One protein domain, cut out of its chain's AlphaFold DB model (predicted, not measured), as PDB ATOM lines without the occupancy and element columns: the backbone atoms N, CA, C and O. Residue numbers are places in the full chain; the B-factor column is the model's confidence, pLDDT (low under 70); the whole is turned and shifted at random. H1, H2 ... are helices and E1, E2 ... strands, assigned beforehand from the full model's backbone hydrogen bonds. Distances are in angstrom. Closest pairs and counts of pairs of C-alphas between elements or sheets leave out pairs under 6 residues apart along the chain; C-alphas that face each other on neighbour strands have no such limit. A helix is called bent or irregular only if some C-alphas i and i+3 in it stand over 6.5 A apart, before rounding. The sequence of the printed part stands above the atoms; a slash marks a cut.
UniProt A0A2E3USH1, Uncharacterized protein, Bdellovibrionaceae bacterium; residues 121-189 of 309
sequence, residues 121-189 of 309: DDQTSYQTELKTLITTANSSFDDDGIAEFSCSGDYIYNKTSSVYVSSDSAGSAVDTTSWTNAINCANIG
ATOM      1  N   ASP A 121      35.082 -49.220  15.967       77.19
ATOM      2  CA  ASP A 121      35.775 -50.335  16.627       77.19
ATOM      3  C   ASP A 121      37.007 -49.880  17.425       77.19
ATOM      4  O   ASP A 121      37.274 -50.402  18.508       77.19
ATOM      5  N   ASP A 122      37.674 -48.822  16.964       74.38
ATOM      6  CA  ASP A 122      38.821 -48.207  17.639       74.38
ATOM      7  C   ASP A 122      38.443 -47.424  18.920       74.38
ATOM      8  O   ASP A 122      39.316 -46.909  19.619       74.38
ATOM      9  N   GLN A 123      37.146 -47.329  19.254       69.56
ATOM     10  CA  GLN A 123      36.578 -46.559  20.377       69.56
ATOM     11  C   GLN A 123      37.042 -45.096  20.415       69.56
ATOM     12  O   GLN A 123      37.049 -44.453  21.472       69.56
ATOM     13  N   THR A 124      37.450 -44.559  19.269       73.12
ATOM     14  CA  THR A 124      37.929 -43.191  19.160       73.12
ATOM     15  C   THR A 124      36.772 -42.227  19.347       73.12
ATOM     16  O   THR A 124      35.681 -42.445  18.828       73.12
ATOM     17  N   SER A 125      36.992 -41.142  20.092       73.69
ATOM     18  CA  SER A 125      35.957 -40.118  20.230       73.69
ATOM     19  C   SER A 125      35.622 -39.513  18.867       73.69
ATOM     20  O   SER A 125      36.498 -39.374  18.010       73.69
ATOM     21  N   TYR A 126      34.379 -39.071  18.701       74.19
ATOM     22  CA  TYR A 126      33.917 -38.438  17.467       74.19
ATOM     23  C   TYR A 126      34.822 -37.273  17.015       74.19
ATOM     24  O   TYR A 126      35.159 -37.137  15.841       74.19
ATOM     25  N   GLN A 127      35.269 -36.448  17.968       73.62
ATOM     26  CA  GLN A 127      36.164 -35.314  17.706       73.62
ATOM     27  C   GLN A 127      37.528 -35.768  17.174       73.62
ATOM     28  O   GLN A 127      38.120 -35.116  16.317       73.62
ATOM     29  N   THR A 128      38.020 -36.908  17.657       76.81
ATOM     30  CA  THR A 128      39.268 -37.500  17.173       76.81
ATOM     31  C   THR A 128      39.107 -38.066  15.765       76.81
ATOM     32  O   THR A 128      40.012 -37.917  14.952       76.81
ATOM     33  N   GLU A 129      37.960 -38.663  15.437       77.56
ATOM     34  CA  GLU A 129      37.693 -39.154  14.079       77.56
ATOM     35  C   GLU A 129      37.584 -38.004  13.074       77.56
ATOM     36  O   GLU A 129      38.224 -38.052  12.022       77.56
ATOM     37  N   LEU A 130      36.878 -36.925  13.431       77.88
ATOM     38  CA  LEU A 130      36.862 -35.696  12.634       77.88
ATOM     39  C   LEU A 130      38.267 -35.139  12.420       77.88
ATOM     40  O   LEU A 130      38.628 -34.814  11.290       77.88
ATOM     41  N   LYS A 131      39.072 -35.060  13.486       79.38
ATOM     42  CA  LYS A 131      40.469 -34.631  13.394       79.38
ATOM     43  C   LYS A 131      41.231 -35.468  12.376       79.38
ATOM     44  O   LYS A 131      41.891 -34.910  11.503       79.38
ATOM     45  N   THR A 132      41.142 -36.792  12.472       80.25
ATOM     46  CA  THR A 132      41.855 -37.702  11.572       80.25
ATOM     47  C   THR A 132      41.402 -37.520  10.127       80.25
ATOM     48  O   THR A 132      42.247 -37.429   9.239       80.25
ATOM     49  N   LEU A 133      40.095 -37.393   9.878       80.69
ATOM     50  CA  LEU A 133      39.561 -37.153   8.534       80.69
ATOM     51  C   LEU A 133      40.050 -35.822   7.950       80.69
ATOM     52  O   LEU A 133      40.516 -35.792   6.812       80.69
ATOM     53  N   ILE A 134      40.004 -34.742   8.734       78.75
ATOM     54  CA  ILE A 134      40.435 -33.407   8.300       78.75
ATOM     55  C   ILE A 134      41.945 -33.373   8.050       78.75
ATOM     56  O   ILE A 134      42.373 -32.921   6.994       78.75
ATOM     57  N   THR A 135      42.752 -33.889   8.979       77.94
ATOM     58  CA  THR A 135      44.223 -33.887   8.866       77.94
ATOM     59  C   THR A 135      44.740 -34.807   7.759       77.94
ATOM     60  O   THR A 135      45.722 -34.469   7.100       77.94
ATOM     61  N   THR A 136      44.068 -35.935   7.499       78.19
ATOM     62  CA  THR A 136      44.398 -36.830   6.373       78.19
ATOM     63  C   THR A 136      44.039 -36.196   5.032       78.19
ATOM     64  O   THR A 136      44.789 -36.330   4.068       78.19
ATOM     65  N   ALA A 137      42.904 -35.497   4.960       72.12
ATOM     66  CA  ALA A 137      42.475 -34.810   3.746       72.12
ATOM     67  C   ALA A 137      43.238 -33.499   3.500       72.12
ATOM     68  O   ALA A 137      43.325 -33.056   2.359       72.12
ATOM     69  N   ASN A 138      43.770 -32.865   4.549       67.12
ATOM     70  CA  ASN A 138      44.385 -31.547   4.468       67.12
ATOM     71  C   ASN A 138      45.492 -31.369   5.521       67.12
ATOM     72  O   ASN A 138      45.237 -31.143   6.705       67.12
ATOM     73  N   SER A 139      46.747 -31.438   5.077       55.28
ATOM     74  CA  SER A 139      47.929 -31.466   5.948       55.28
ATOM     75  C   SER A 139      48.264 -30.137   6.644       55.28
ATOM     76  O   SER A 139      49.262 -30.077   7.359       55.28
ATOM     77  N   SER A 140      47.502 -29.062   6.413       56.22
ATOM     78  CA  SER A 140      47.773 -27.717   6.953       56.22
ATOM     79  C   SER A 140      46.775 -27.258   8.023       56.22
ATOM     80  O   SER A 140      46.641 -26.059   8.250       56.22
ATOM     81  N   PHE A 141      46.026 -28.180   8.633       62.59
ATOM     82  CA  PHE A 141      45.046 -27.843   9.663       62.59
ATOM     83  C   PHE A 141      45.692 -27.783  11.061       62.59
ATOM     84  O   PHE A 141      46.193 -28.800  11.543       62.59
ATOM     85  N   ASP A 142      45.680 -26.608  11.703       58.66
ATOM     86  CA  ASP A 142      46.175 -26.420  13.077       58.66
ATOM     87  C   ASP A 142      45.186 -26.990  14.114       58.66
ATOM     88  O   ASP A 142      43.969 -26.815  14.018       58.66
ATOM     89  N   ASP A 143      45.727 -27.683  15.120       58.41
ATOM     90  CA  ASP A 143      45.005 -28.542  16.076       58.41
ATOM     91  C   ASP A 143      43.968 -27.793  16.943       58.41
ATOM     92  O   ASP A 143      42.954 -28.353  17.362       58.41
ATOM     93  N   ASP A 144      44.173 -26.494  17.165       60.34
ATOM     94  CA  ASP A 144      43.386 -25.698  18.113       60.34
ATOM     95  C   ASP A 144      41.955 -25.367  17.625       60.34
ATOM     96  O   ASP A 144      41.132 -24.887  18.407       60.34
ATOM     97  N   GLY A 145      41.619 -25.657  16.359       67.56
ATOM     98  CA  GLY A 145      40.333 -25.303  15.735       67.56
ATOM     99  C   GLY A 145      39.303 -26.432  15.578       67.56
ATOM    100  O   GLY A 145      38.214 -26.186  15.067       67.56
ATOM    101  N   ILE A 146      39.594 -27.676  15.980       71.19
ATOM    102  CA  ILE A 146      38.756 -28.848  15.616       71.19
ATOM    103  C   ILE A 146      37.327 -28.770  16.172       71.19
ATOM    104  O   ILE A 146      36.385 -29.212  15.516       71.19
ATOM    105  N   ALA A 147      37.137 -28.146  17.338       73.56
ATOM    106  CA  ALA A 147      35.815 -27.970  17.944       73.56
ATOM    107  C   ALA A 147      34.851 -27.125  17.083       73.56
ATOM    108  O   ALA A 147      33.628 -27.177  17.280       73.56
ATOM    109  N   GLU A 148      35.385 -26.354  16.132       78.19
ATOM    110  CA  GLU A 148      34.618 -25.557  15.176       78.19
ATOM    111  C   GLU A 148      34.041 -26.393  14.029       78.19
ATOM    112  O   GLU A 148      33.159 -25.914  13.321       78.19
ATOM    113  N   PHE A 149      34.473 -27.644  13.862       78.38
ATOM    114  CA  PHE A 149      34.021 -28.515  12.782       78.38
ATOM    115  C   PHE A 149      32.932 -29.471  13.249       78.38
ATOM    116  O   PHE A 149      32.881 -29.916  14.401       78.38
ATOM    117  N   SER A 150      32.027 -29.775  12.329       77.31
ATOM    118  CA  SER A 150      30.943 -30.721  12.533       77.31
ATOM    119  C   SER A 150      30.512 -31.381  11.227       77.31
ATOM    120  O   SER A 150      30.947 -30.967  10.158       77.31
ATOM    121  N   CYS A 151      29.641 -32.383  11.289       76.19
ATOM    122  CA  CYS A 151      29.042 -33.003  10.110       76.19
ATOM    123  C   CYS A 151      27.671 -32.407   9.820       76.19
ATOM    124  O   CYS A 151      26.743 -32.533  10.610       76.19
ATOM    125  N   SER A 152      27.510 -31.786   8.656       73.38
ATOM    126  CA  SER A 152      26.196 -31.377   8.163       73.38
ATOM    127  C   SER A 152      25.771 -32.327   7.049       73.38
ATOM    128  O   SER A 152      26.258 -32.237   5.919       73.38
ATOM    129  N   GLY A 153      24.896 -33.278   7.387       73.44
ATOM    130  CA  GLY A 153      24.652 -34.450   6.546       73.44
ATOM    131  C   GLY A 153      25.894 -35.340   6.511       73.44
ATOM    132  O   GLY A 153      26.469 -35.634   7.555       73.44
ATOM    133  N   ASP A 154      26.328 -35.711   5.310       76.75
ATOM    134  CA  ASP A 154      27.462 -36.617   5.094       76.75
ATOM    135  C   ASP A 154      28.815 -35.897   4.975       76.75
ATOM    136  O   ASP A 154      29.819 -36.536   4.659       76.75
ATOM    137  N   TYR A 155      28.869 -34.576   5.185       81.19
ATOM    138  CA  TYR A 155      30.049 -33.760   4.885       81.19
ATOM    139  C   TYR A 155      30.471 -32.862   6.044       81.19
ATOM    140  O   TYR A 155      29.637 -32.299   6.760       81.19
ATOM    141  N   ILE A 156      31.787 -32.685   6.186       81.44
ATOM    142  CA  ILE A 156      32.380 -31.829   7.214       81.44
ATOM    143  C   ILE A 156      32.120 -30.356   6.886       81.44
ATOM    144  O   ILE A 156      32.303 -29.897   5.758       81.44
ATOM    145  N   TYR A 157      31.731 -29.607   7.907       79.94
ATOM    146  CA  TYR A 157      31.313 -28.217   7.865       79.94
ATOM    147  C   TYR A 157      31.949 -27.440   9.020       79.94
ATOM    148  O   TYR A 157      31.963 -27.902  10.161       79.94
ATOM    149  N   ASN A 158      32.478 -26.251   8.735       80.56
ATOM    150  CA  ASN A 158      32.950 -25.316   9.749       80.56
ATOM    151  C   ASN A 158      31.771 -24.469  10.250       80.56
ATOM    152  O   ASN A 158      31.162 -23.708   9.494       80.56
ATOM    153  N   LYS A 159      31.472 -24.582  11.544       78.31
ATOM    154  CA  LYS A 159      30.351 -23.910  12.213       78.31
ATOM    155  C   LYS A 159      30.508 -22.396  12.273       78.31
ATOM    156  O   LYS A 159      29.507 -21.690  12.205       78.31
ATOM    157  N   THR A 160      31.738 -21.905  12.388       79.00
ATOM    158  CA  THR A 160      32.054 -20.477  12.493       79.00
ATOM    159  C   THR A 160      31.850 -19.768  11.158       79.00
ATOM    160  O   THR A 160      31.176 -18.741  11.096       79.00
ATOM    161  N   SER A 161      32.407 -20.316  10.075       73.94
ATOM    162  CA  SER A 161      32.333 -19.707   8.739       73.94
ATOM    163  C   SER A 161      31.088 -20.108   7.954       73.94
ATOM    164  O   SER A 161      30.755 -19.462   6.966       73.94
ATOM    165  N   SER A 162      30.380 -21.136   8.413       73.69
ATOM    166  CA  SER A 162      29.245 -21.737   7.728       73.69
ATOM    167  C   SER A 162      29.570 -22.321   6.349       73.69
ATOM    168  O   SER A 162      28.806 -22.177   5.393       73.69
ATOM    169  N   VAL A 163      30.724 -22.982   6.237       75.31
ATOM    170  CA  VAL A 163      31.280 -23.473   4.968       75.31
ATOM    171  C   VAL A 163      31.677 -24.947   5.075       75.31
ATOM    172  O   VAL A 163      32.272 -25.366   6.067       75.31
ATOM    173  N   TYR A 164      31.376 -25.733   4.038       77.25
ATOM    174  CA  TYR A 164      31.844 -27.117   3.908       77.25
ATOM    175  C   TYR A 164      33.346 -27.180   3.625       77.25
ATOM    176  O   TYR A 164      33.874 -26.366   2.868       77.25
ATOM    177  N   VAL A 165      34.024 -28.161   4.215       76.75
ATOM    178  CA  VAL A 165      35.480 -28.303   4.112       76.75
ATOM    179  C   VAL A 165      35.846 -29.103   2.871       76.75
ATOM    180  O   VAL A 165      35.344 -30.213   2.678       76.75
ATOM    181  N   SER A 166      36.747 -28.553   2.056       75.62
ATOM    182  CA  SER A 166      37.284 -29.232   0.884       75.62
ATOM    183  C   SER A 166      38.613 -29.950   1.163       75.62
ATOM    184  O   SER A 166      39.393 -29.561   2.036       75.62
ATOM    185  N   SER A 167      38.876 -31.019   0.410       70.44
ATOM    186  CA  SER A 167      40.110 -31.816   0.457       70.44
ATOM    187  C   SER A 167      41.244 -31.257  -0.412       70.44
ATOM    188  O   SER A 167      42.317 -31.846  -0.470       70.44
ATOM    189  N   ASP A 168      41.009 -30.175  -1.158       64.25
ATOM    190  CA  ASP A 168      41.937 -29.632  -2.159       64.25
ATOM    191  C   ASP A 168      42.723 -28.400  -1.681       64.25
ATOM    192  O   ASP A 168      43.771 -28.099  -2.255       64.25
ATOM    193  N   SER A 169      42.278 -27.682  -0.641       56.59
ATOM    194  CA  SER A 169      43.081 -26.698   0.114       56.59
ATOM    195  C   SER A 169      42.315 -26.145   1.323       56.59
ATOM    196  O   SER A 169      41.093 -26.019   1.306       56.59
ATOM    197  N   ALA A 170      43.025 -25.783   2.400       50.75
ATOM    198  CA  ALA A 170      42.398 -25.241   3.609       50.75
ATOM    199  C   ALA A 170      41.732 -23.889   3.316       50.75
ATOM    200  O   ALA A 170      42.409 -22.922   2.978       50.75
ATOM    201  N   GLY A 171      40.407 -23.824   3.466       52.09
ATOM    202  CA  GLY A 171      39.654 -22.568   3.417       52.09
ATOM    203  C   GLY A 171      39.029 -22.199   2.070       52.09
ATOM    204  O   GLY A 171      38.455 -21.116   1.973       52.09
ATOM    205  N   SER A 172      39.072 -23.068   1.056       51.06
ATOM    206  CA  SER A 172      38.217 -22.896  -0.127       51.06
ATOM    207  C   SER A 172      36.821 -23.452   0.153       51.06
ATOM    208  O   SER A 172      36.669 -24.576   0.624       51.06
ATOM    209  N   ALA A 173      35.786 -22.655  -0.119       53.03
ATOM    210  CA  ALA A 173      34.411 -23.131  -0.052       53.03
ATOM    211  C   ALA A 173      34.172 -24.193  -1.134       53.03
ATOM    212  O   ALA A 173      34.531 -23.985  -2.293       53.03
ATOM    213  N   VAL A 174      33.545 -25.312  -0.764       57.44
ATOM    214  CA  VAL A 174      33.058 -26.305  -1.733       57.44
ATOM    215  C   VAL A 174      32.049 -25.626  -2.664       57.44
ATOM    216  O   VAL A 174      31.073 -25.035  -2.193       57.44
ATOM    217  N   ASP A 175      32.263 -25.716  -3.981       54.72
ATOM    218  CA  ASP A 175      31.258 -25.317  -4.967       54.72
ATOM    219  C   ASP A 175      30.013 -26.191  -4.766       54.72
ATOM    220  O   ASP A 175      30.012 -27.396  -5.024       54.72
ATOM    221  N   THR A 176      28.947 -25.562  -4.269       53.22
ATOM    222  CA  THR A 176      27.672 -26.187  -3.879       53.22
ATOM    223  C   THR A 176      26.981 -26.983  -4.993       53.22
ATOM    224  O   THR A 176      25.995 -27.674  -4.733       53.22
ATOM    225  N   THR A 177      27.478 -26.905  -6.231       53.50
ATOM    226  CA  THR A 177      26.927 -27.611  -7.392       53.50
ATOM    227  C   THR A 177      27.585 -28.967  -7.673       53.50
ATOM    228  O   THR A 177      26.972 -29.815  -8.325       53.50
ATOM    229  N   SER A 178      28.775 -29.236  -7.126       57.66
ATOM    230  CA  SER A 178      29.498 -30.497  -7.320       57.66
ATOM    231  C   SER A 178      30.343 -30.821  -6.089       57.66
ATOM    232  O   SER A 178      31.502 -30.430  -5.998       57.66
ATOM    233  N   TRP A 179      29.757 -31.571  -5.151       64.12
ATOM    234  CA  TRP A 179      30.327 -32.068  -3.883       64.12
ATOM    235  C   TRP A 179      31.610 -32.925  -4.010       64.12
ATOM    236  O   TRP A 179      31.973 -33.641  -3.082       64.12
ATOM    237  N   THR A 180      32.302 -32.898  -5.149       64.94
ATOM    238  CA  THR A 180      33.393 -33.812  -5.519       64.94
ATOM    239  C   THR A 180      34.613 -33.724  -4.610       64.94
ATOM    240  O   THR A 180      35.351 -34.698  -4.519       64.94
ATOM    241  N   ASN A 181      34.808 -32.591  -3.929       71.12
ATOM    242  CA  ASN A 181      35.978 -32.342  -3.083       71.12
ATOM    243  C   ASN A 181      35.606 -32.144  -1.606       71.12
ATOM    244  O   ASN A 181      36.472 -31.787  -0.815       71.12
ATOM    245  N   ALA A 182      34.340 -32.331  -1.218       77.50
ATOM    246  CA  ALA A 182      33.929 -32.201   0.175       77.50
ATOM    247  C   ALA A 182      34.446 -33.388   0.998       77.50
ATOM    248  O   ALA A 182      34.310 -34.545   0.589       77.50
ATOM    249  N   ILE A 183      35.010 -33.118   2.177       80.62
ATOM    250  CA  ILE A 183      35.446 -34.192   3.073       80.62
ATOM    251  C   ILE A 183      34.203 -34.891   3.627       80.62
ATOM    252  O   ILE A 183      33.365 -34.267   4.283       80.62
ATOM    253  N   ASN A 184      34.082 -36.187   3.344       81.25
ATOM    254  CA  ASN A 184      32.965 -37.010   3.788       81.25
ATOM    255  C   ASN A 184      33.161 -37.463   5.242       81.25
ATOM    256  O   ASN A 184      34.261 -37.830   5.655       81.25
ATOM    257  N   CYS A 185      32.070 -37.469   5.997       78.94
ATOM    258  CA  CYS A 185      32.004 -37.958   7.362       78.94
ATOM    259  C   CYS A 185      30.793 -38.863   7.644       78.94
ATOM    260  O   CYS A 185      30.425 -39.075   8.797       78.94
ATOM    261  N   ALA A 186      30.201 -39.457   6.606       70.50
ATOM    262  CA  ALA A 186      29.085 -40.397   6.719       70.50
ATOM    263  C   ALA A 186      29.421 -41.652   7.552       70.50
ATOM    264  O   ALA A 186      28.524 -42.284   8.100       70.50
ATOM    265  N   ASN A 187      30.708 -42.003   7.657       66.75
ATOM    266  CA  ASN A 187      31.190 -43.187   8.382       66.75
ATOM    267  C   ASN A 187      31.755 -42.861   9.779       66.75
ATOM    268  O   ASN A 187      32.524 -43.653  10.326       66.75
ATOM    269  N   ILE A 188      31.450 -41.684  10.340       71.00
ATOM    270  CA  ILE A 188      31.863 -41.372  11.711       71.00
ATOM    271  C   ILE A 188      30.890 -42.028  12.696       71.00
ATOM    272  O   ILE A 188      29.691 -41.727  12.722       71.00
ATOM    273  N   GLY A 189      31.431 -42.913  13.532       74.44
ATOM    274  CA  GLY A 189      30.656 -43.849  14.338       74.44
ATOM    275  C   GLY A 189      29.893 -44.908  13.526       74.44
ATOM    276  O   GLY A 189      29.757 -44.849  12.306       74.44
TER     277      GLY A 189
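Overview. This is residues 121 to 189 of the 309 residues of an uncharacterized protein of Bdellovibrionaceae bacterium (UniProt A0A2E3USH1). With little regular structure, this domain sets a small hairpin, E1 and E2, beside helix H1; short H2 leads into E1, and unnamed residues 159 to 189 loop out from E2 and back. The 69 printed residues hold H1, H2, E1, E2 in that order, the two strands antiparallel; the class is mixed, with 26 residues in named elements. It is compact, radius of gyration of the C-alphas 11.3 A, spanning 35 by 23 by 20 A.

Along the chain. Find E1 at residues 149 to 152, 9.5 A long, and E2 at 155 to 158, 10.2 A, ending at C-alpha 158 (32.950, -25.316, 9.749). H1, residues 126 to 137, runs 16.6 A from C-alpha 126 (33.917, -38.438, 17.467). H2, residues 143 to 148, 10.8 A, is irregular: C-alphas 144 and 147 are 7.9 A apart.

Arrangement. In the hairpin, at 136 degrees, N 150 and O 157 are within hydrogen-bond range, 2.9 A. The closest C-alphas of H1 and E1, Leu 130 and Phe 149, are 7.7 A apart. H1 touches H2 with residues 127 to 131 alone, closest at C-alphas Lys 131 and Ile 146, 6.4 A, a steep tilt of 62 degrees, opposite ways. Every O i to N i+4 pair is within range in H1, 0 of 2 in H2, where 1 of 3 O i to N i+3 pairs is.

Size, cuts and confidence. The farthest C-alphas, Gln 123 and Thr 177, are 35.0 A apart. The printed part has no cut, and its three links are tight. Look for pLDDT under 70 in 23 residues, among them 168 to 180.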